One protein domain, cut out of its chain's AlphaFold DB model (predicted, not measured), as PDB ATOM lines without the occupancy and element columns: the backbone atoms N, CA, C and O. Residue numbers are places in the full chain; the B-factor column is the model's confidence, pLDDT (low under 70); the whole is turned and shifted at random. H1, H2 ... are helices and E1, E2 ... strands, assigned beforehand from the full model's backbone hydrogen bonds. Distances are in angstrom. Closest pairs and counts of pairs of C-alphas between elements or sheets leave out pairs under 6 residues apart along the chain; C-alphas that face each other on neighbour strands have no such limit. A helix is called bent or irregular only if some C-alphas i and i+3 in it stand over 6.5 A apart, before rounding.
ATOM      1  N   THR A   6     -58.642 -36.990  10.161       84.69
ATOM      2  CA  THR A   6     -57.933 -36.172  11.142       84.69
ATOM      3  C   THR A   6     -56.829 -36.993  11.784       84.69
ATOM      4  O   THR A   6     -57.049 -38.133  12.188       84.69
ATOM      5  N   MET A   7     -55.633 -36.422  11.868       81.12
ATOM      6  CA  MET A   7     -54.480 -37.073  12.471       81.12
ATOM      7  C   MET A   7     -53.613 -36.060  13.210       81.12
ATOM      8  O   MET A   7     -53.454 -34.915  12.783       81.12
ATOM      9  N   ASN A   8     -53.028 -36.502  14.321       77.25
ATOM     10  CA  ASN A   8     -52.005 -35.733  15.013       77.25
ATOM     11  C   ASN A   8     -50.729 -35.804  14.185       77.25
ATOM     12  O   ASN A   8     -50.123 -36.868  14.053       77.25
ATOM     13  N   MET A   9     -50.348 -34.678  13.587       70.25
ATOM     14  CA  MET A   9     -49.139 -34.597  12.782       70.25
ATOM     15  C   MET A   9     -48.087 -33.792  13.531       70.25
ATOM     16  O   MET A   9     -48.214 -32.581  13.700       70.25
ATOM     17  N   ASN A  10     -46.994 -34.455  13.905       67.25
ATOM     18  CA  ASN A  10     -45.806 -33.789  14.430       67.25
ATOM     19  C   ASN A  10     -44.974 -33.202  13.283       67.25
ATOM     20  O   ASN A  10     -43.823 -33.582  13.081       67.25
ATOM     21  N   ILE A  11     -45.557 -32.281  12.510       64.50
ATOM     22  CA  ILE A  11     -44.791 -31.522  11.521       64.50
ATOM     23  C   ILE A  11     -44.161 -30.343  12.251       64.50
ATOM     24  O   ILE A  11     -44.806 -29.340  12.550       64.50
ATOM     25  N   THR A  12     -42.901 -30.502  12.636       62.56
ATOM     26  CA  THR A  12     -42.146 -29.440  13.294       62.56
ATOM     27  C   THR A  12     -41.668 -28.446  12.247       62.56
ATOM     28  O   THR A  12     -41.111 -28.818  11.213       62.56
ATOM     29  N   ARG A  13     -41.866 -27.154  12.520       66.31
ATOM     30  CA  ARG A  13     -41.208 -26.106  11.745       66.31
ATOM     31  C   ARG A  13     -39.703 -26.284  11.911       66.31
ATOM     32  O   ARG A  13     -39.214 -26.347  13.037       66.31
ATOM     33  N   ASN A  14     -38.981 -26.344  10.798       67.00
ATOM     34  CA  ASN A  14     -37.531 -26.341  10.857       67.00
ATOM     35  C   ASN A  14     -37.065 -24.973  11.388       67.00
ATOM     36  O   ASN A  14     -37.240 -23.958  10.715       67.00
ATOM     37  N   SER A  15     -36.535 -24.945  12.610       68.62
ATOM     38  CA  SER A  15     -35.987 -23.739  13.243       68.62
ATOM     39  C   SER A  15     -34.560 -23.435  12.787       68.62
ATOM     40  O   SER A  15     -34.070 -22.332  13.019       68.62
ATOM     41  N   ASN A  16     -33.895 -24.385  12.126       74.19
ATOM     42  CA  ASN A  16     -32.567 -24.194  11.576       74.19
ATOM     43  C   ASN A  16     -32.665 -23.360  10.284       74.19
ATOM     44  O   ASN A  16     -33.105 -23.839   9.234       74.19
ATOM     45  N   THR A  17     -32.230 -22.102  10.364       81.25
ATOM     46  CA  THR A  17     -32.207 -21.125   9.263       81.25
ATOM     47  C   THR A  17     -30.922 -21.167   8.437       81.25
ATOM     48  O   THR A  17     -30.723 -20.312   7.577       81.25
ATOM     49  N   ALA A  18     -30.055 -22.163   8.653       88.81
ATOM     50  CA  ALA A  18     -28.821 -22.306   7.898       88.81
ATOM     51  C   ALA A  18     -29.099 -22.408   6.394       88.81
ATOM     52  O   ALA A  18     -29.999 -23.144   5.966       88.81
ATOM     53  N   ASN A  19     -28.302 -21.676   5.620       92.31
ATOM     54  CA  ASN A  19     -28.381 -21.606   4.167       92.31
ATOM     55  C   ASN A  19     -27.383 -22.565   3.518       92.31
ATOM     56  O   ASN A  19     -26.439 -23.031   4.159       92.31
ATOM     57  N   PHE A  20     -27.597 -22.853   2.235       93.06
ATOM     58  CA  PHE A  20     -26.603 -23.562   1.441       93.06
ATOM     59  C   PHE A  20     -25.322 -22.745   1.335       93.06
ATOM     60  O   PHE A  20     -25.355 -21.522   1.192       93.06
ATOM     61  N   LEU A  21     -24.201 -23.455   1.363       94.94
ATOM     62  CA  LEU A  21     -22.932 -22.922   0.905       94.94
ATOM     63  C   LEU A  21     -22.809 -23.164  -0.597       94.94
ATOM     64  O   LEU A  21     -23.353 -24.137  -1.123       94.94
ATOM     65  N   LEU A  22     -22.059 -22.292  -1.271       95.62
ATOM     66  CA  LEU A  22     -21.605 -22.559  -2.633       95.62
ATOM     67  C   LEU A  22     -20.782 -23.847  -2.637       95.62
ATOM     68  O   LEU A  22     -19.995 -24.062  -1.709       95.62
ATOM     69  N   ARG A  23     -20.890 -24.653  -3.700       95.75
ATOM     70  CA  ARG A  23     -20.137 -25.914  -3.826       95.75
ATOM     71  C   ARG A  23     -18.658 -25.764  -3.468       95.75
ATOM     72  O   ARG A  23     -18.161 -26.495  -2.622       95.75
ATOM     73  N   LYS A  24     -17.984 -24.760  -4.037       96.38
ATOM     74  CA  LYS A  24     -16.554 -24.506  -3.789       96.38
ATOM     75  C   LYS A  24     -16.239 -24.257  -2.315       96.38
ATOM     76  O   LYS A  24     -15.173 -24.626  -1.854       96.38
ATOM     77  N   THR A  25     -17.142 -23.614  -1.579       95.12
ATOM     78  CA  THR A  25     -16.978 -23.384  -0.138       95.12
ATOM     79  C   THR A  25     -17.257 -24.660   0.650       95.12
ATOM     80  O   THR A  25     -16.520 -24.966   1.581       95.12
ATOM     81  N   ALA A  26     -18.293 -25.414   0.271       94.44
ATOM     82  CA  ALA A  26     -18.633 -26.683   0.907       94.44
ATOM     83  C   ALA A  26     -17.511 -27.726   0.753       94.44
ATOM     84  O   ALA A  26     -17.215 -28.435   1.704       94.44
ATOM     85  N   GLU A  27     -16.845 -27.777  -0.403       92.94
ATOM     86  CA  GLU A  27     -15.718 -28.683  -0.684       92.94
ATOM     87  C   GLU A  27     -14.465 -28.387   0.160       92.94
ATOM     88  O   GLU A  27     -13.643 -29.275   0.368       92.94
ATOM     89  N   LEU A  28     -14.323 -27.161   0.680       93.69
ATOM     90  CA  LEU A  28     -13.244 -26.799   1.608       93.69
ATOM     91  C   LEU A  28     -13.523 -27.249   3.048       93.69
ATOM     92  O   LEU A  28     -12.632 -27.187   3.892       93.69
ATOM     93  N   ILE A  29     -14.757 -27.659   3.344       92.75
ATOM     94  CA  ILE A  29     -15.169 -28.128   4.663       92.75
ATOM     95  C   ILE A  29     -15.214 -29.650   4.617       92.75
ATOM     96  O   ILE A  29     -16.026 -30.245   3.912       92.75
ATOM     97  N   THR A  30     -14.365 -30.299   5.406       92.81
ATOM     98  CA  THR A  30     -14.391 -31.759   5.525       92.81
ATOM     99  C   THR A  30     -15.733 -32.220   6.093       92.81
ATOM    100  O   THR A  30     -16.189 -31.693   7.106       92.81
ATOM    101  N   PHE A  31     -16.342 -33.233   5.481       95.06
ATOM    102  CA  PHE A  31     -17.578 -33.853   5.960       95.06
ATOM    103  C   PHE A  31     -17.328 -35.349   6.188       95.06
ATOM    104  O   PHE A  31     -17.653 -36.175   5.341       95.06
ATOM    105  N   SER A  32     -16.661 -35.688   7.298       95.88
ATOM    106  CA  SER A  32     -16.395 -37.080   7.684       95.88
ATOM    107  C   SER A  32     -16.230 -37.238   9.195       95.88
ATOM    108  O   SER A  32     -15.708 -36.342   9.864       95.88
ATOM    109  N   SER A  33     -16.655 -38.386   9.730       96.00
ATOM    110  CA  SER A  33     -16.538 -38.710  11.161       96.00
ATOM    111  C   SER A  33     -15.081 -38.823  11.620       96.00
ATOM    112  O   SER A  33     -14.772 -38.545  12.779       96.00
ATOM    113  N   ASN A  34     -14.161 -39.122  10.702       96.88
ATOM    114  CA  ASN A  34     -12.723 -39.180  10.980       96.88
ATOM    115  C   ASN A  34     -12.086 -37.794  11.195       96.88
ATOM    116  O   ASN A  34     -10.964 -37.698  11.683       96.88
ATOM    117  N   GLU A  35     -12.790 -36.717  10.841       96.50
ATOM    118  CA  GLU A  35     -12.271 -35.343  10.837       96.50
ATOM    119  C   GLU A  35     -13.040 -34.419  11.799       96.50
ATOM    120  O   GLU A  35     -12.956 -33.191  11.710       96.50
ATOM    121  N   LEU A  36     -13.772 -34.992  12.766       96.19
ATOM    122  CA  LEU A  36     -14.571 -34.238  13.743       96.19
ATOM    123  C   LEU A  36     -13.791 -33.127  14.467       96.19
ATOM    124  O   LEU A  36     -14.325 -32.020  14.548       96.19
ATOM    125  N   PRO A  37     -12.540 -33.326  14.937       96.00
ATOM    126  CA  PRO A  37     -11.786 -32.244  15.573       96.00
ATOM    127  C   PRO A  37     -11.567 -31.035  14.653       96.00
ATOM    128  O   PRO A  37     -11.651 -29.894  15.111       96.00
ATOM    129  N   LYS A  38     -11.330 -31.262  13.350       96.19
ATOM    130  CA  LYS A  38     -11.169 -30.177  12.367       96.19
ATOM    131  C   LYS A  38     -12.486 -29.442  12.145       96.19
ATOM    132  O   LYS A  38     -12.498 -28.215  12.156       96.19
ATOM    133  N   ILE A  39     -13.589 -30.183  12.020       96.06
ATOM    134  CA  ILE A  39     -14.941 -29.631  11.863       96.06
ATOM    135  C   ILE A  39     -15.314 -28.767  13.073       96.06
ATOM    136  O   ILE A  39     -15.770 -27.636  12.914       96.06
ATOM    137  N   PHE A  40     -15.085 -29.270  14.287       96.38
ATOM    138  CA  PHE A  40     -15.383 -28.540  15.517       96.38
ATOM    139  C   PHE A  40     -14.570 -27.254  15.623       96.38
ATOM    140  O   PHE A  40     -15.139 -26.206  15.918       96.38
ATOM    141  N   ASN A  41     -13.273 -27.302  15.307       96.25
ATOM    142  CA  ASN A  41     -12.433 -26.108  15.284       96.25
ATOM    143  C   ASN A  41     -12.916 -25.089  14.236       96.25
ATOM    144  O   ASN A  41     -13.056 -23.908  14.536       96.25
ATOM    145  N   GLN A  42     -13.240 -25.548  13.024       94.94
ATOM    146  CA  GLN A  42     -13.693 -24.684  11.931       94.94
ATOM    147  C   GLN A  42     -14.996 -23.938  12.251       94.94
ATOM    148  O   GLN A  42     -15.162 -22.790  11.840       94.94
ATOM    149  N   PHE A  43     -15.909 -24.571  12.990       94.75
ATOM    150  CA  PHE A  43     -17.180 -23.970  13.401       94.75
ATOM    151  C   PHE A  43     -17.175 -23.422  14.833       94.75
ATOM    152  O   PHE A  43     -18.227 -23.023  15.329       94.75
ATOM    153  N   SER A  44     -16.017 -23.387  15.500       96.50
ATOM    154  CA  SER A  44     -15.881 -22.947  16.896       96.50
ATOM    155  C   SER A  44     -16.822 -23.686  17.865       96.50
ATOM    156  O   SER A  44     -17.371 -23.097  18.798       96.50
ATOM    157  N   VAL A  45     -17.022 -24.987  17.643       96.56
ATOM    158  CA  VAL A  45     -17.872 -25.865  18.458       96.56
ATOM    159  C   VAL A  45     -17.029 -26.550  19.533       96.56
ATOM    160  O   VAL A  45     -15.954 -27.080  19.260       96.56
ATOM    161  N   LYS A  46     -17.523 -26.572  20.776       96.75
ATOM    162  CA  LYS A  46     -16.867 -27.288  21.881       96.75
ATOM    163  C   LYS A  46     -17.177 -28.780  21.780       96.75
ATOM    164  O   LYS A  46     -18.340 -29.144  21.690       96.75
ATOM    165  N   SER A  47     -16.162 -29.638  21.863       93.31
ATOM    166  CA  SER A  47     -16.283 -31.089  21.634       93.31
ATOM    167  C   SER A  47     -17.310 -31.815  22.513       93.31
ATOM    168  O   SER A  47     -17.871 -32.810  22.073       93.31
ATOM    169  N   GLU A  48     -17.569 -31.334  23.731       93.56
ATOM    170  CA  GLU A  48     -18.542 -31.933  24.664       93.56
ATOM    171  C   GLU A  48     -19.929 -31.270  24.620       93.56
ATOM    172  O   GLU A  48     -20.782 -31.534  25.468       93.56
ATOM    173  N   SER A  49     -20.177 -30.377  23.659       96.81
ATOM    174  CA  SER A  49     -21.450 -29.666  23.570       96.81
ATOM    175  C   SER A  49     -22.546 -30.491  22.888       96.81
ATOM    176  O   SER A  49     -22.297 -31.469  22.177       96.81
ATOM    177  N   VAL A  50     -23.798 -30.067  23.076       96.00
ATOM    178  CA  VAL A  50     -24.952 -30.662  22.382       96.00
ATOM    179  C   VAL A  50     -24.798 -30.505  20.865       96.00
ATOM    180  O   VAL A  50     -25.093 -31.428  20.110       96.00
ATOM    181  N   GLU A  51     -24.270 -29.370  20.411       94.81
ATOM    182  CA  GLU A  51     -23.999 -29.082  19.003       94.81
ATOM    183  C   GLU A  51     -22.946 -30.029  18.412       94.81
ATOM    184  O   GLU A  51     -23.130 -30.508  17.292       94.81
ATOM    185  N   ALA A  52     -21.883 -30.356  19.157       96.69
ATOM    186  CA  ALA A  52     -20.880 -31.330  18.719       96.69
ATOM    187  C   ALA A  52     -21.495 -32.718  18.501       96.69
ATOM    188  O   ALA A  52     -21.250 -33.349  17.470       96.69
ATOM    189  N   ASN A  53     -22.346 -33.163  19.429       96.81
ATOM    190  CA  ASN A  53     -23.063 -34.432  19.304       96.81
ATOM    191  C   ASN A  53     -24.009 -34.443  18.096       96.81
ATOM    192  O   ASN A  53     -24.052 -35.429  17.364       96.81
ATOM    193  N   ILE A  54     -24.715 -33.338  17.834       95.56
ATOM    194  CA  ILE A  54     -25.597 -33.196  16.666       95.56
ATOM    195  C   ILE A  54     -24.808 -33.265  15.346       95.56
ATOM    196  O   ILE A  54     -25.240 -33.939  14.404       95.56
ATOM    197  N   ILE A  55     -23.656 -32.589  15.267       96.19
ATOM    198  CA  ILE A  55     -22.759 -32.632  14.100       96.19
ATOM    199  C   ILE A  55     -22.276 -34.059  13.861       96.19
ATOM    200  O   ILE A  55     -22.389 -34.562  12.743       96.19
ATOM    201  N   LYS A  56     -21.780 -34.713  14.916       97.12
ATOM    202  CA  LYS A  56     -21.297 -36.093  14.863       97.12
ATOM    203  C   LYS A  56     -22.388 -37.045  14.375       97.12
ATOM    204  O   LYS A  56     -22.184 -37.717  13.369       97.12
ATOM    205  N   GLN A  57     -23.558 -37.025  15.010       96.44
ATOM    206  CA  GLN A  57     -24.684 -37.885  14.642       96.44
ATOM    207  C   GLN A  57     -25.133 -37.654  13.193       96.44
ATOM    208  O   GLN A  57     -25.434 -38.604  12.477       96.44
ATOM    209  N   THR A  58     -25.151 -36.396  12.739       96.00
ATOM    210  CA  THR A  58     -25.498 -36.065  11.351       96.00
ATOM    211  C   THR A  58     -24.525 -36.701  10.360       96.00
ATOM    212  O   THR A  58     -24.963 -37.246   9.350       96.00
ATOM    213  N   ILE A  59     -23.220 -36.643  10.635       97.12
ATOM    214  CA  ILE A  59     -22.203 -37.230   9.757       97.12
ATOM    215  C   ILE A  59     -22.273 -38.760   9.789       97.12
ATOM    216  O   ILE A  59     -22.266 -39.383   8.732       97.12
ATOM    217  N   GLU A  60     -22.416 -39.362  10.969       96.38
ATOM    218  CA  GLU A  60     -22.531 -40.819  11.117       96.38
ATOM    219  C   GLU A  60     -23.753 -41.375  10.371       96.38
ATOM    220  O   GLU A  60     -23.650 -42.376   9.669       96.38
ATOM    221  N   GLU A  61     -24.904 -40.700  10.434       94.50
ATOM    222  CA  GLU A  61     -26.102 -41.082   9.672       94.50
ATOM    223  C   GLU A  61     -25.887 -40.967   8.152       94.50
ATOM    224  O   GLU A  61     -26.359 -41.794   7.363       94.50
ATOM    225  N   CYS A  62     -25.140 -39.950   7.726       95.12
ATOM    226  CA  CYS A  62     -24.756 -39.776   6.333       95.12
ATOM    227  C   CYS A  62     -23.810 -40.877   5.839       95.12
ATOM    228  O   CYS A  62     -23.985 -41.349   4.714       95.12
ATOM    229  N   GLU A  63     -22.857 -41.305   6.666       95.19
ATOM    230  CA  GLU A  63     -21.848 -42.323   6.343       95.19
ATOM    231  C   GLU A  63     -22.344 -43.765   6.522       95.19
ATOM    232  O   GLU A  63     -21.805 -44.668   5.884       95.19
ATOM    233  N   ALA A  64     -23.377 -43.996   7.342       93.31
ATOM    234  CA  ALA A  64     -23.970 -45.318   7.546       93.31
ATOM    235  C   ALA A  64     -24.360 -45.975   6.206       93.31
ATOM    236  O   ALA A  64     -24.620 -45.267   5.238       93.31
ATOM    237  N   PRO A  65     -24.443 -47.305   6.087       89.00
ATOM    238  CA  PRO A  65     -25.047 -47.912   4.904       89.00
ATOM    239  C   PRO A  65     -26.524 -47.498   4.782       89.00
ATOM    240  O   PRO A  65     -27.192 -47.239   5.783       89.00
ATOM    241  N   GLY A  66     -27.021 -47.387   3.547       82.44
ATOM    242  CA  GLY A  66     -28.459 -47.248   3.310       82.44
ATOM    243  C   GLY A  66     -29.198 -48.536   3.667       82.44
ATOM    244  O   GLY A  66     -28.582 -49.594   3.823       82.44
ATOM    245  N   ILE A  67     -30.520 -48.447   3.767       81.00
ATOM    246  CA  ILE A  67     -31.376 -49.639   3.733       81.00
ATOM    247  C   ILE A  67     -31.198 -50.280   2.342       81.00
ATOM    248  O   ILE A  67     -30.805 -49.585   1.399       81.00
ATOM    249  N   GLY A  68     -31.395 -51.587   2.172       77.69
ATOM    250  CA  GLY A  68     -31.183 -52.169   0.847       77.69
ATOM    251  C   GLY A  68     -32.082 -51.490  -0.197       77.69
ATOM    252  O   GLY A  68     -33.113 -50.867   0.097       77.69
ATOM    253  N   GLY A  69     -31.594 -51.477  -1.439       79.69
ATOM    254  CA  GLY A  69     -32.274 -50.815  -2.552       79.69
ATOM    255  C   GLY A  69     -32.346 -49.282  -2.451       79.69
ATOM    256  O   GLY A  69     -32.707 -48.634  -3.439       79.69
ATOM    257  N   GLU A  70     -31.980 -48.690  -1.308       85.94
ATOM    258  CA  GLU A  70     -31.871 -47.254  -1.095       85.94
ATOM    259  C   GLU A  70     -30.547 -46.740  -1.659       85.94
ATOM    260  O   GLU A  70     -29.450 -47.130  -1.257       85.94
ATOM    261  N   GLU A  71     -30.649 -45.781  -2.569       90.94
ATOM    262  CA  GLU A  71     -29.505 -44.987  -2.990       90.94
ATOM    263  C   GLU A  71     -29.561 -43.674  -2.210       90.94
ATOM    264  O   GLU A  71     -30.509 -42.907  -2.386       90.94
ATOM    265  N   LYS A  72     -28.570 -43.412  -1.349       94.00
ATOM    266  CA  LYS A  72     -28.521 -42.211  -0.504       94.00
ATOM    267  C   LYS A  72     -27.272 -41.368  -0.723       94.00
ATOM    268  O   LYS A  72     -26.241 -41.860  -1.173       94.00
ATOM    269  N   TYR A  73     -27.377 -40.087  -0.395       95.31
ATOM    270  CA  TYR A  73     -26.307 -39.105  -0.506       95.31
ATOM    271  C   TYR A  73     -26.567 -37.913   0.418       95.31
ATOM    272  O   TYR A  73     -27.662 -37.353   0.410       95.31
ATOM    273  N   CYS A  74     -25.556 -37.477   1.170       96.38
ATOM    274  CA  CYS A  74     -25.639 -36.226   1.918       96.38
ATOM    275  C   CYS A  74     -25.091 -35.060   1.099       96.38
ATOM    276  O   CYS A  74     -23.887 -34.915   0.901       96.38
ATOM    277  N   ALA A  75     -26.004 -34.217   0.629       97.19
ATOM    278  CA  ALA A  75     -25.695 -33.023  -0.128       97.19
ATOM    279  C   ALA A  75     -25.275 -31.882   0.803       97.19
ATOM    280  O   ALA A  75     -26.078 -31.374   1.588       97.19
ATOM    281  N   THR A  76     -24.020 -31.463   0.676       96.81
ATOM    282  CA  THR A  76     -23.421 -30.321   1.385       96.81
ATOM    283  C   THR A  76     -23.561 -28.990   0.631       96.81
ATOM    284  O   THR A  76     -23.159 -27.939   1.122       96.81
ATOM    285  N   SER A  77     -24.145 -29.003  -0.568       97.06
ATOM    286  CA  SER A  77     -24.424 -27.810  -1.373       97.06
ATOM    287  C   SER A  77     -25.730 -27.995  -2.147       97.06
ATOM    288  O   SER A  77     -26.197 -29.126  -2.328       97.06
ATOM    289  N   LEU A  78     -26.328 -26.901  -2.623       95.81
ATOM    290  CA  LEU A  78     -27.529 -26.993  -3.461       95.81
ATOM    291  C   LEU A  78     -27.195 -27.698  -4.776       95.81
ATOM    292  O   LEU A  78     -27.952 -28.524  -5.278       95.81
ATOM    293  N   GLU A  79     -26.025 -27.398  -5.317       96.62
ATOM    294  CA  GLU A  79     -25.548 -27.965  -6.558       96.62
ATOM    295  C   GLU A  79     -25.379 -29.484  -6.413       96.62
ATOM    296  O   GLU A  79     -25.770 -30.227  -7.305       96.62
ATOM    297  N   SER A  80     -24.812 -29.985  -5.307       97.00
ATOM    298  CA  SER A  80     -24.659 -31.438  -5.113       97.00
ATOM    299  C   SER A  80     -25.990 -32.155  -4.862       97.00
ATOM    300  O   SER A  80     -26.159 -33.301  -5.282       97.00
ATOM    301  N   MET A  81     -26.978 -31.473  -4.274       96.69
ATOM    302  CA  MET A  81     -28.357 -31.974  -4.216       96.69
ATOM    303  C   MET A  81     -28.959 -32.125  -5.619       96.69
ATOM    304  O   MET A  81     -29.614 -33.134  -5.903       96.69
ATOM    305  N   ILE A  82     -28.751 -31.138  -6.495       95.75
ATOM    306  CA  ILE A  82     -29.236 -31.168  -7.881       95.75
ATOM    307  C   ILE A  82     -28.559 -32.299  -8.660       95.75
ATOM    308  O   ILE A  82     -29.253 -33.059  -9.339       95.75
ATOM    309  N   ASP A  83     -27.241 -32.466  -8.526       96.69
ATOM    310  CA  ASP A  83     -26.498 -33.547  -9.188       96.69
ATOM    311  C   ASP A  83     -27.042 -34.918  -8.780       96.69
ATOM    312  O   ASP A  83     -27.401 -35.732  -9.635       96.69
ATOM    313  N   PHE A  84     -27.198 -35.155  -7.473       96.31
ATOM    314  CA  PHE A  84     -27.772 -36.403  -6.984       96.31
ATOM    315  C   PHE A  84     -29.194 -36.613  -7.517       96.31
ATOM    316  O   PHE A  84     -29.489 -37.653  -8.105       96.31
ATOM    317  N   THR A  85     -30.065 -35.609  -7.391       95.38
ATOM    318  CA  THR A  85     -31.473 -35.712  -7.800       95.38
ATOM    319  C   THR A  85     -31.614 -36.006  -9.291       95.38
ATOM    320  O   THR A  85     -32.364 -36.901  -9.692       95.38
ATOM    321  N   THR A  86     -30.864 -35.290 -10.127       95.56
ATOM    322  CA  THR A  86     -30.916 -35.459 -11.581       95.56
ATOM    323  C   THR A  86     -30.273 -36.764 -12.040       95.56
ATOM    324  O   THR A  86     -30.747 -37.351 -13.012       95.56
ATOM    325  N   SER A  87     -29.285 -37.293 -11.306       95.50
ATOM    326  CA  SER A  87     -28.738 -38.632 -11.567       95.50
ATOM    327  C   SER A  87     -29.781 -39.747 -11.396       95.50
ATOM    328  O   SER A  87     -29.697 -40.769 -12.074       95.50
ATOM    329  N   LYS A  88     -30.784 -39.557 -10.521       93.00
ATOM    330  CA  LYS A  88     -31.830 -40.562 -10.246       93.00
ATOM    331  C   LYS A  88     -33.105 -40.357 -11.061       93.00
ATOM    332  O   LYS A  88     -33.747 -41.335 -11.456       93.00
ATOM    333  N   LEU A  89     -33.494 -39.103 -11.300       91.31
ATOM    334  CA  LEU A  89     -34.781 -38.743 -11.912       91.31
ATOM    335  C   LEU A  89     -34.668 -38.214 -13.350       91.31
ATOM    336  O   LEU A  89     -35.684 -38.100 -14.035       91.31
ATOM    337  N   GLY A  90     -33.463 -37.900 -13.827       92.31
ATOM    338  CA  GLY A  90     -33.250 -37.163 -15.072       92.31
ATOM    339  C   GLY A  90     -33.394 -35.649 -14.887       92.31
ATOM    340  O   GLY A  90     -33.390 -35.137 -13.771       92.31
ATOM    341  N   ARG A  91     -33.491 -34.900 -15.994       91.19
ATOM    342  CA  ARG A  91     -33.454 -33.421 -15.976       91.19
ATOM    343  C   ARG A  91     -34.820 -32.747 -15.805       91.19
ATOM    344  O   ARG A  91     -34.888 -31.625 -15.317       91.19
ATOM    345  N   ASN A  92     -35.900 -33.422 -16.187       89.56
ATOM    346  CA  ASN A  92     -37.257 -32.873 -16.128       89.56
ATOM    347  C   ASN A  92     -37.888 -33.169 -14.763       89.56
ATOM    348  O   ASN A  92     -38.718 -34.069 -14.636       89.56
ATOM    349  N   ILE A  93     -37.456 -32.431 -13.740       89.69
ATOM    350  CA  ILE A  93     -37.886 -32.620 -12.350       89.69
ATOM    351  C   ILE A  93     -38.793 -31.484 -11.875       89.69
ATOM    352  O   ILE A  93     -38.684 -30.346 -12.325       89.69
ATOM    353  N   GLN A  94     -39.681 -31.794 -10.933       90.25
ATOM    354  CA  GLN A  94     -40.463 -30.805 -10.192       90.25
ATOM    355  C   GLN A  94     -40.121 -30.928  -8.712       90.25
ATOM    356  O   GLN A  94     -40.151 -32.027  -8.156       90.25
ATOM    357  N   ALA A  95     -39.800 -29.802  -8.081       90.75
ATOM    358  CA  ALA A  95     -39.497 -29.747  -6.661       90.75
ATOM    359  C   ALA A  95     -40.758 -29.414  -5.857       90.75
ATOM    360  O   ALA A  95     -41.515 -28.504  -6.201       90.75
ATOM    361  N   PHE A  96     -40.961 -30.139  -4.760       89.75
ATOM    362  CA  PHE A  96     -42.024 -29.883  -3.799       89.75
ATOM    363  C   PHE A  96     -41.433 -29.909  -2.395       89.75
ATOM    364  O   PHE A  96     -40.650 -30.797  -2.067       89.75
ATOM    365  N   SER A  97     -41.831 -28.954  -1.564       87.38
ATOM    366  CA  SER A  97     -41.463 -28.889  -0.154       87.38
ATOM    367  C   SER A  97     -42.699 -29.032   0.725       87.38
ATOM    368  O   SER A  97     -43.818 -28.678   0.336       87.38
ATOM    369  N   THR A  98     -42.483 -29.564   1.925       83.62
ATOM    370  CA  THR A  98     -43.461 -29.471   3.007       83.62
ATOM    371  C   THR A  98     -43.364 -28.078   3.626       83.62
ATOM    372  O   THR A  98     -42.285 -27.650   4.033       83.62
ATOM    373  N   GLU A  99     -44.489 -27.375   3.696       78.25
ATOM    374  CA  GLU A  99     -44.603 -26.025   4.249       78.25
ATOM    375  C   GLU A  99     -45.382 -26.088   5.564       78.25
ATOM    376  O   GLU A  99     -46.550 -26.491   5.595       78.25
ATOM    377  N   VAL A 100     -44.716 -25.692   6.651       69.69
ATOM    378  CA  VAL A 100     -45.264 -25.678   8.013       69.69
ATOM    379  C   VAL A 100     -45.319 -24.238   8.492       69.69
ATOM    380  O   VAL A 100     -44.275 -23.630   8.734       69.69
ATOM    381  N   LEU A 101     -46.528 -23.689   8.605       59.78
ATOM    382  CA  LEU A 101     -46.720 -22.303   9.026       59.78
ATOM    383  C   LEU A 101     -46.609 -22.150  10.554       59.78
ATOM    384  O   LEU A 101     -45.960 -21.210  11.004       59.78
ATOM    385  N   GLU A 102     -47.107 -23.114  11.343       61.09
ATOM    386  CA  GLU A 102     -47.033 -23.110  12.817       61.09
ATOM    387  C   GLU A 102     -46.762 -24.506  13.416       61.09
ATOM    388  O   GLU A 102     -46.789 -25.509  12.702       61.09
ATOM    389  N   LYS A 103     -46.421 -24.568  14.718       57.44
ATOM    390  CA  LYS A 103     -46.106 -25.823  15.435       57.44
ATOM    391  C   LYS A 103     -47.238 -26.844  15.256       57.44
ATOM    392  O   LYS A 103     -48.408 -26.485  15.293       57.44
ATOM    393  N   GLY A 104     -46.858 -28.111  15.076       60.44
ATOM    394  CA  GLY A 104     -47.785 -29.216  14.832       60.44
ATOM    395  C   GLY A 104     -48.935 -29.310  15.842       60.44
ATOM    396  O   GLY A 104     -48.779 -28.999  17.023       60.44
ATOM    397  N   GLY A 105     -50.073 -29.778  15.336       68.06
ATOM    398  CA  GLY A 105     -51.326 -29.983  16.052       68.06
ATOM    399  C   GLY A 105     -52.214 -30.987  15.315       68.06
ATOM    400  O   GLY A 105     -51.770 -31.688  14.398       68.06
ATOM    401  N   THR A 106     -53.477 -31.074  15.718       78.25
ATOM    402  CA  THR A 106     -54.478 -31.928  15.071       78.25
ATOM    403  C   THR A 106     -54.821 -31.371  13.687       78.25
ATOM    404  O   THR A 106     -55.438 -30.311  13.583       78.25
ATOM    405  N   MET A 107     -54.438 -32.083  12.622       81.06
ATOM    406  CA  MET A 107     -54.649 -31.649  11.236       81.06
ATOM    407  C   MET A 107     -55.589 -32.600  10.498       81.06
ATOM    408  O   MET A 107     -55.459 -33.823  10.579       81.06
ATOM    409  N   SER A 108     -56.494 -32.034   9.709       86.50
ATOM    410  CA  SER A 108     -57.376 -32.767   8.807       86.50
ATOM    411  C   SER A 108     -56.887 -32.678   7.363       86.50
ATOM    412  O   SER A 108     -56.486 -31.616   6.876       86.50
ATOM    413  N   ILE A 109     -56.954 -33.803   6.655       87.56
ATOM    414  CA  ILE A 109     -56.623 -33.890   5.230       87.56
ATOM    415  C   ILE A 109     -57.732 -33.223   4.415       87.56
ATOM    416  O   ILE A 109     -58.870 -33.687   4.422       87.56
ATOM    417  N   ILE A 110     -57.403 -32.165   3.670       86.94
ATOM    418  CA  ILE A 110     -58.369 -31.497   2.784       86.94
ATOM    419  C   ILE A 110     -58.532 -32.304   1.496       86.94
ATOM    420  O   ILE A 110     -59.641 -32.576   1.048       86.94
ATOM    421  N   SER A 111     -57.411 -32.668   0.878       88.38
ATOM    422  CA  SER A 111     -57.382 -33.412  -0.377       88.38
ATOM    423  C   SER A 111     -56.048 -34.132  -0.545       88.38
ATOM    424  O   SER A 111     -55.092 -33.895   0.193       88.38
ATOM    425  N   MET A 112     -55.984 -35.034  -1.520       88.25
ATOM    426  CA  MET A 112     -54.749 -35.711  -1.899       88.25
ATOM    427  C   MET A 112     -54.603 -35.665  -3.410       88.25
ATOM    428  O   MET A 112     -55.439 -36.201  -4.137       88.25
ATOM    429  N   LYS A 113     -53.524 -35.047  -3.887       89.44
ATOM    430  CA  LYS A 113     -53.201 -35.001  -5.310       89.44
ATOM    431  C   LYS A 113     -51.953 -35.825  -5.569       89.44
ATOM    432  O   LYS A 113     -50.873 -35.473  -5.099       89.44
ATOM    433  N   LYS A 114     -52.100 -36.906  -6.336       88.62
ATOM    434  CA  LYS A 114     -50.961 -37.695  -6.812       88.62
ATOM    435  C   LYS A 114     -50.102 -36.837  -7.741       88.62
ATOM    436  O   LYS A 114     -50.630 -36.182  -8.640       88.62
ATOM    437  N   LEU A 115     -48.793 -36.850  -7.523       87.31
ATOM    438  CA  LEU A 115     -47.826 -36.236  -8.423       87.31
ATOM    439  C   LEU A 115     -47.538 -37.161  -9.610       87.31
ATOM    440  O   LEU A 115     -47.652 -38.384  -9.513       87.31
ATOM    441  N   ALA A 116     -47.200 -36.565 -10.753       82.56
ATOM    442  CA  ALA A 116     -46.825 -37.324 -11.938       82.56
ATOM    443  C   ALA A 116     -45.507 -38.082 -11.697       82.56
ATOM    444  O   ALA A 116     -44.600 -37.565 -11.049       82.56
ATOM    445  N   GLY A 117     -45.407 -39.295 -12.246       81.69
ATOM    446  CA  GLY A 117     -44.234 -40.159 -12.111       81.69
ATOM    447  C   GLY A 117     -44.394 -41.298 -11.097       81.69
ATOM    448  O   GLY A 117     -45.392 -41.419 -10.384       81.69
ATOM    449  N   ASN A 118     -43.399 -42.183 -11.094       84.12
ATOM    450  CA  ASN A 118     -43.285 -43.377 -10.244       84.12
ATOM    451  C   ASN A 118     -41.913 -43.471  -9.547       84.12
ATOM    452  O   ASN A 118     -41.517 -44.541  -9.082       84.12
ATOM    453  N   LYS A 119     -41.179 -42.355  -9.533       86.00
ATOM    454  CA  LYS A 119     -39.888 -42.190  -8.874       86.00
ATOM    455  C   LYS A 119     -39.896 -40.861  -8.136       86.00
ATOM    456  O   LYS A 119     -40.388 -39.868  -8.668       86.00
ATOM    457  N   ALA A 120     -39.321 -40.849  -6.945       90.25
ATOM    458  CA  ALA A 120     -39.083 -39.647  -6.172       90.25
ATOM    459  C   ALA A 120     -37.700 -39.725  -5.522       90.25
ATOM    460  O   ALA A 120     -37.229 -40.804  -5.167       90.25
ATOM    461  N   VAL A 121     -37.073 -38.564  -5.374       92.69
ATOM    462  CA  VAL A 121     -35.940 -38.356  -4.474       92.69
ATOM    463  C   VAL A 121     -36.480 -37.536  -3.319       92.69
ATOM    464  O   VAL A 121     -37.135 -36.515  -3.536       92.69
ATOM    465  N   VAL A 122     -36.236 -37.997  -2.102       92.25
ATOM    466  CA  VAL A 122     -36.616 -37.287  -0.882       92.25
ATOM    467  C   VAL A 122     -35.348 -36.697  -0.293       92.25
ATOM    468  O   VAL A 122     -34.323 -37.365  -0.269       92.25
ATOM    469  N   CYS A 123     -35.401 -35.452   0.163       93.69
ATOM    470  CA  CYS A 123     -34.275 -34.802   0.823       93.69
ATOM    471  C   CYS A 123     -34.725 -34.234   2.167       93.69
ATOM    472  O   CYS A 123     -35.680 -33.459   2.237       93.69
ATOM    473  N   HIS A 124     -34.010 -34.594   3.226       91.44
ATOM    474  CA  HIS A 124     -34.273 -34.191   4.601       91.44
ATOM    475  C   HIS A 124     -33.182 -33.236   5.059       91.44
ATOM    476  O   HIS A 124     -32.002 -33.588   5.056       91.44
ATOM    477  N   LYS A 125     -33.562 -32.021   5.467       91.81
ATOM    478  CA  LYS A 125     -32.606 -31.063   6.033       91.81
ATOM    479  C   LYS A 125     -32.085 -31.602   7.365       91.81
ATOM    480  O   LYS A 125     -32.877 -31.910   8.255       91.81
ATOM    481  N   LYS A 126     -30.766 -31.696   7.502       92.62
ATOM    482  CA  LYS A 126     -30.095 -32.132   8.727       92.62
ATOM    483  C   LYS A 126     -29.720 -30.936   9.595       92.62
ATOM    484  O   LYS A 126     -29.596 -29.808   9.114       92.62
ATOM    485  N   ASN A 127     -29.542 -31.191  10.887       90.69
ATOM    486  CA  ASN A 127     -29.057 -30.187  11.821       90.69
ATOM    487  C   ASN A 127     -27.535 -30.111  11.710       90.69
ATOM    488  O   ASN A 127     -26.816 -30.881  12.331       90.69
ATOM    489  N   TYR A 128     -27.058 -29.192  10.878       94.00
ATOM    490  CA  TYR A 128     -25.637 -28.966  10.639       94.00
ATOM    491  C   TYR A 128     -25.358 -27.449  10.595       94.00
ATOM    492  O   TYR A 128     -26.300 -26.689  10.333       94.00
ATOM    493  N   PRO A 129     -24.120 -26.980  10.868       93.75
ATOM    494  CA  PRO A 129     -23.775 -25.551  10.879       93.75
ATOM    495  C   PRO A 129     -24.137 -24.772   9.609       93.75
ATOM    496  O   PRO A 129     -24.410 -23.577   9.670       93.75
ATOM    497  N   TYR A 130     -24.178 -25.448   8.463       94.56
ATOM    498  CA  TYR A 130     -24.743 -24.938   7.216       94.56
ATOM    499  C   TYR A 130     -25.792 -25.920   6.669       94.56
ATOM    500  O   TYR A 130     -25.973 -27.009   7.213       94.56
ATOM    501  N   ALA A 131     -26.512 -25.559   5.603       94.75
ATOM    502  CA  ALA A 131     -27.531 -26.447   5.053       94.75
ATOM    503  C   ALA A 131     -26.915 -27.716   4.443       94.75
ATOM    504  O   ALA A 131     -26.311 -27.679   3.373       94.75
ATOM    505  N   VAL A 132     -27.149 -28.842   5.116       96.06
ATOM    506  CA  VAL A 132     -26.869 -30.196   4.633       96.06
ATOM    507  C   VAL A 132     -28.188 -30.939   4.506       96.06
ATOM    508  O   VAL A 132     -29.057 -30.838   5.379       96.06
ATOM    509  N   PHE A 133     -28.345 -31.688   3.422       96.00
ATOM    510  CA  PHE A 133     -29.525 -32.508   3.194       96.00
ATOM    511  C   PHE A 133     -29.145 -33.966   3.001       96.00
ATOM    512  O   PHE A 133     -28.379 -34.294   2.101       96.00
ATOM    513  N   TYR A 134     -29.740 -34.840   3.804       95.31
ATOM    514  CA  TYR A 134     -29.752 -36.270   3.534       95.31
ATOM    515  C   TYR A 134     -30.763 -36.527   2.419       95.31
ATOM    516  O   TYR A 134     -31.963 -36.351   2.624       95.31
ATOM    517  N   CYS A 135     -30.289 -36.891   1.236       95.62
ATOM    518  CA  CYS A 135     -31.120 -37.221   0.091       95.62
ATOM    519  C   CYS A 135     -31.099 -38.721  -0.166       95.62
ATOM    520  O   CYS A 135     -30.052 -39.354  -0.077       95.62
ATOM    521  N   HIS A 136     -32.245 -39.286  -0.527       93.69
ATOM    522  CA  HIS A 136     -32.355 -40.704  -0.829       93.69
ATOM    523  C   HIS A 136     -33.435 -41.006  -1.866       93.69
ATOM    524  O   HIS A 136     -34.401 -40.253  -2.030       93.69
ATOM    525  N   ALA A 137     -33.239 -42.106  -2.588       90.19
ATOM    526  CA  ALA A 137     -34.158 -42.643  -3.577       90.19
ATOM    527  C   ALA A 137     -34.382 -44.136  -3.323       90.19
ATOM    528  O   ALA A 137     -33.431 -44.896  -3.168       90.19
ATOM    529  N   THR A 138     -35.646 -44.544  -3.347       81.44
ATOM    530  CA  THR A 138     -36.102 -45.928  -3.164       81.44
ATOM    531  C   THR A 138     -37.016 -46.326  -4.326       81.44
ATOM    532  O   THR A 138     -37.661 -45.475  -4.960       81.44
ATOM    533  N   LYS A 139     -37.065 -47.621  -4.658       73.44
ATOM    534  CA  LYS A 139     -37.820 -48.153  -5.807       73.44
ATOM    535  C   LYS A 139     -38.966 -49.056  -5.328       73.44
ATOM    536  O   LYS A 139     -38.697 -49.908  -4.499       73.44
ATOM    537  N   PRO A 140     -40.187 -48.967  -5.901       74.69
ATOM    538  CA  PRO A 140     -40.854 -47.833  -6.558       74.69
ATOM    539  C   PRO A 140     -41.570 -46.920  -5.543       74.69
ATOM    540  O   PRO A 140     -42.164 -47.393  -4.577       74.69
ATOM    541  N   THR A 141     -41.619 -45.609  -5.803       78.19
ATOM    542  CA  THR A 141     -42.268 -44.618  -4.919       78.19
ATOM    543  C   THR A 141     -43.352 -43.809  -5.629       78.19
ATOM    544  O   THR A 141     -43.234 -43.440  -6.796       78.19
ATOM    545  N   ARG A 142     -44.442 -43.500  -4.917       86.44
ATOM    546  CA  ARG A 142     -45.485 -42.559  -5.362       86.44
ATOM    547  C   ARG A 142     -45.518 -41.362  -4.425       86.44
ATOM    548  O   ARG A 142     -45.622 -41.539  -3.217       86.44
ATOM    549  N   ALA A 143     -45.491 -40.158  -4.983       88.69
ATOM    550  CA  ALA A 143     -45.568 -38.927  -4.209       88.69
ATOM    551  C   ALA A 143     -46.960 -38.285  -4.312       88.69
ATOM    552  O   ALA A 143     -47.597 -38.311  -5.370       88.69
ATOM    553  N   TYR A 144     -47.425 -37.690  -3.215       88.94
ATOM    554  CA  TYR A 144     -48.694 -36.968  -3.150       88.94
ATOM    555  C   TYR A 144     -48.503 -35.627  -2.447       88.94
ATOM    556  O   TYR A 144     -47.845 -35.552  -1.412       88.94
ATOM    557  N   VAL A 145     -49.134 -34.580  -2.978       89.38
ATOM    558  CA  VAL A 145     -49.313 -33.309  -2.267       89.38
ATOM    559  C   VAL A 145     -50.614 -33.382  -1.486       89.38
ATOM    560  O   VAL A 145     -51.669 -33.709  -2.041       89.38
ATOM    561  N   VAL A 146     -50.526 -33.065  -0.200       88.31
ATOM    562  CA  VAL A 146     -51.617 -33.176   0.762       88.31
ATOM    563  C   VAL A 146     -51.796 -31.821   1.442       88.31
ATOM    564  O   VAL A 146     -51.040 -31.485   2.357       88.31
ATOM    565  N   PRO A 147     -52.753 -30.998   0.983       88.12
ATOM    566  CA  PRO A 147     -53.176 -29.820   1.720       88.12
ATOM    567  C   PRO A 147     -53.864 -30.237   3.025       88.12
ATOM    568  O   PRO A 147     -54.734 -31.114   3.036       88.12
ATOM    569  N   LEU A 148     -53.481 -29.587   4.115       85.94
ATOM    570  CA  LEU A 148     -53.923 -29.874   5.475       85.94
ATOM    571  C   LEU A 148     -54.580 -28.638   6.092       85.94
ATOM    572  O   LEU A 148     -54.210 -27.506   5.763       85.94
ATOM    573  N   ARG A 149     -55.527 -28.860   7.007       85.62
ATOM    574  CA  ARG A 149     -56.181 -27.812   7.802       85.62
ATOM    575  C   ARG A 149     -56.176 -28.177   9.284       85.62
ATOM    576  O   ARG A 149     -56.671 -29.243   9.633       85.62
ATOM    577  N   GLY A 150     -55.653 -27.294  10.123       79.62
ATOM    578  CA  GLY A 150     -55.753 -27.374  11.575       79.62
ATOM    579  C   GLY A 150     -57.128 -26.941  12.069       79.62
ATOM    580  O   GLY A 150     -57.844 -26.201  11.387       79.62
ATOM    581  N   SER A 151     -57.508 -27.400  13.260       74.94
ATOM    582  CA  SER A 151     -58.752 -26.984  13.928       74.94
ATOM    583  C   SER A 151     -58.804 -25.481  14.233       74.94
ATOM    584  O   SER A 151     -59.881 -24.907  14.333       74.94
ATOM    585  N   ASP A 152     -57.638 -24.851  14.343       70.12
ATOM    586  CA  ASP A 152     -57.400 -23.413  14.507       70.12
ATOM    587  C   ASP A 152     -57.435 -22.623  13.181       70.12
ATOM    588  O   ASP A 152     -57.258 -21.407  13.168       70.12
ATOM    589  N   GLY A 153     -57.671 -23.296  12.049       71.38
ATOM    590  CA  GLY A 153     -57.690 -22.688  10.719       71.38
ATOM    591  C   GLY A 153     -56.325 -22.620  10.025       71.38
ATOM    592  O   GLY A 153     -56.277 -22.220   8.854       71.38
ATOM    593  N   VAL A 154     -55.239 -23.062  10.673       71.19
ATOM    594  CA  VAL A 154     -53.896 -23.121  10.073       71.19
ATOM    595  C   VAL A 154     -53.911 -24.030   8.845       71.19
ATOM    596  O   VAL A 154     -54.483 -25.120   8.852       71.19
ATOM    597  N   LYS A 155     -53.274 -23.596   7.753       74.62
ATOM    598  CA  LYS A 155     -53.105 -24.409   6.541       74.62
ATOM    599  C   LYS A 155     -51.656 -24.851   6.428       74.62
ATOM    600  O   LYS A 155     -50.751 -24.035   6.542       74.62
ATOM    601  N   ALA A 156     -51.444 -26.130   6.164       76.75
ATOM    602  CA  ALA A 156     -50.121 -26.664   5.863       76.75
ATOM    603  C   ALA A 156     -50.171 -27.441   4.552       76.75
ATOM    604  O   ALA A 156     -51.228 -27.912   4.123       76.75
ATOM    605  N   LYS A 157     -49.017 -27.587   3.910       82.62
ATOM    606  CA  LYS A 157     -48.875 -28.409   2.712       82.62
ATOM    607  C   LYS A 157     -47.835 -29.468   3.009       82.62
ATOM    608  O   LYS A 157     -46.674 -29.137   3.214       82.62
ATOM    609  N   ALA A 158     -48.250 -30.726   3.028       85.12
ATOM    610  CA  ALA A 158     -47.341 -31.849   3.186       85.12
ATOM    611  C   ALA A 158     -47.102 -32.540   1.844       85.12
ATOM    612  O   ALA A 158     -47.999 -32.625   0.999       85.12
ATOM    613  N   VAL A 159     -45.895 -33.068   1.671       86.81
ATOM    614  CA  VAL A 159     -45.595 -34.059   0.637       86.81
ATOM    615  C   VAL A 159     -45.463 -35.408   1.327       86.81
ATOM    616  O   VAL A 159     -44.659 -35.557   2.243       86.81
ATOM    617  N   THR A 160     -46.268 -36.386   0.916       84.25
ATOM    618  CA  THR A 160     -46.172 -37.760   1.424       84.25
ATOM    619  C   THR A 160     -45.655 -38.690   0.338       84.25
ATOM    620  O   THR A 160     -45.991 -38.542  -0.842       84.25
ATOM    621  N   ILE A 161     -44.819 -39.635   0.756       84.50
ATOM    622  CA  ILE A 161     -44.193 -40.637  -0.095       84.50
ATOM    623  C   ILE A 161     -44.743 -41.993   0.308       84.50
ATOM    624  O   ILE A 161     -44.685 -42.386   1.470       84.50
ATOM    625  N   TYR A 162     -45.286 -42.696  -0.673       81.00
ATOM    626  CA  TYR A 162     -45.728 -44.068  -0.541       81.00
ATOM    627  C   TYR A 162     -44.704 -44.972  -1.222       81.00
ATOM    628  O   TYR A 162     -44.579 -44.950  -2.452       81.00
ATOM    629  N   HIS A 163     -43.967 -45.734  -0.421       76.75
ATOM    630  CA  HIS A 163     -43.121 -46.822  -0.899       76.75
ATOM    631  C   HIS A 163     -44.032 -47.970  -1.340       76.75
ATOM    632  O   HIS A 163     -44.831 -48.467  -0.551       76.75
ATOM    633  N   VAL A 164     -43.993 -48.308  -2.628       73.12
ATOM    634  CA  VAL A 164     -44.863 -49.330  -3.235       73.12
ATOM    635  C   VAL A 164     -44.332 -50.735  -2.961       73.12
ATOM    636  O   VAL A 164     -45.119 -51.673  -2.914       73.12
TER     637      VAL A 164
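This is residues 6 to 164 of the 168 residues of the protein "Dehydration-responsive protein RD22-like" of Pyrus ussuriensis x Pyrus communis (UniProt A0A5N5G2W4). A four-stranded sheet, curled like part of a barrel and with no helix on it, forms one end of this domain; the other end is a small three-stranded sheet between two helices, H3 and H4, with H2 beside H3 and the short H1 near the start of H4. Two long stretches without named elements, residues 9 to 22 and 90 to 105, run between the ends. The printed part has 159 residues, with four named helices and seven named strands in the order E1 H1 H2 H3 E2 H4 E3 E4 E5 E6 E7. Both sheets, E1 - E3 - E6 - E7 and E2 - E5 - E4, are antiparallel, and the class is mixed, helices and strands. The whole is compact, with a radius of gyration of the C-alphas of 17.5 A and spans of 48 by 37 by 28 A.

Start at E1, residues 6 to 8, an edge strand; N 7 is 2.9 A from O 107 of its antiparallel neighbour E3, residues 106 to 109. On E3's other side is E6, residues 141 to 150, with N 108 and O 149 2.8 A apart. E6 and E7, residues 155 to 163, form a hairpin, with N 146 and O 158 2.8 A apart. The second sheet has E5, residues 132 to 137, as its inner strand; N 73 of E2, residues 71 to 75, is 2.8 A from O 135, and N 124 of E4, residues 121 to 126, is 2.8 A from O 134. It makes three layers, helices on both faces: H3, residues 50 to 63, is on one face at a height of 10.5 A, and H4, residues 78 to 89, on the opposite face at 8.9 A, along the strands. H2, residues 33 to 42, touches H3 at a steep tilt of 39 degrees, opposite ways, a helical hairpin; the closest C-alphas are those of Ser 33 and Ile 59, 6.0 A apart. H1, residues 23 to 26, and residues 78 to 80 of H4 only just touch, with 3 pairs of C-alphas within 8 A, the closest being Arg 23 and Glu 79 at 6.4 A. Every O i to N i+4 pair is within hydrogen-bond range in H3 and H4, and 4 of 6 are in H2; H1 is too short for such a pair.

Find C-alpha 6 at (-57.933, -36.172, 11.142), where E1 begins. H2 spans 14.3 A and is irregular, with C-alphas 34 and 37 8.4 A apart; H3 spans 20.1 A from C-alpha 50 at (-24.952, -30.662, 22.382), and H4 16.2 A. E4 and E5 span 15.7 A and 16.6 A, E6 27.4 A, and E7 25.6 A, ending at C-alpha 163, (-43.121, -46.822, -0.899).

The C-alphas of Pro 37 and Ser 111, the two farthest apart, are 48.3 A apart. The printed part has no cut. The links E1 to H1, H4 to E3 and E3 to E4 are long. Mean pLDDT of the printed part is 87.8; look for values under 70 at residues 10 to 15 and 100 to 105.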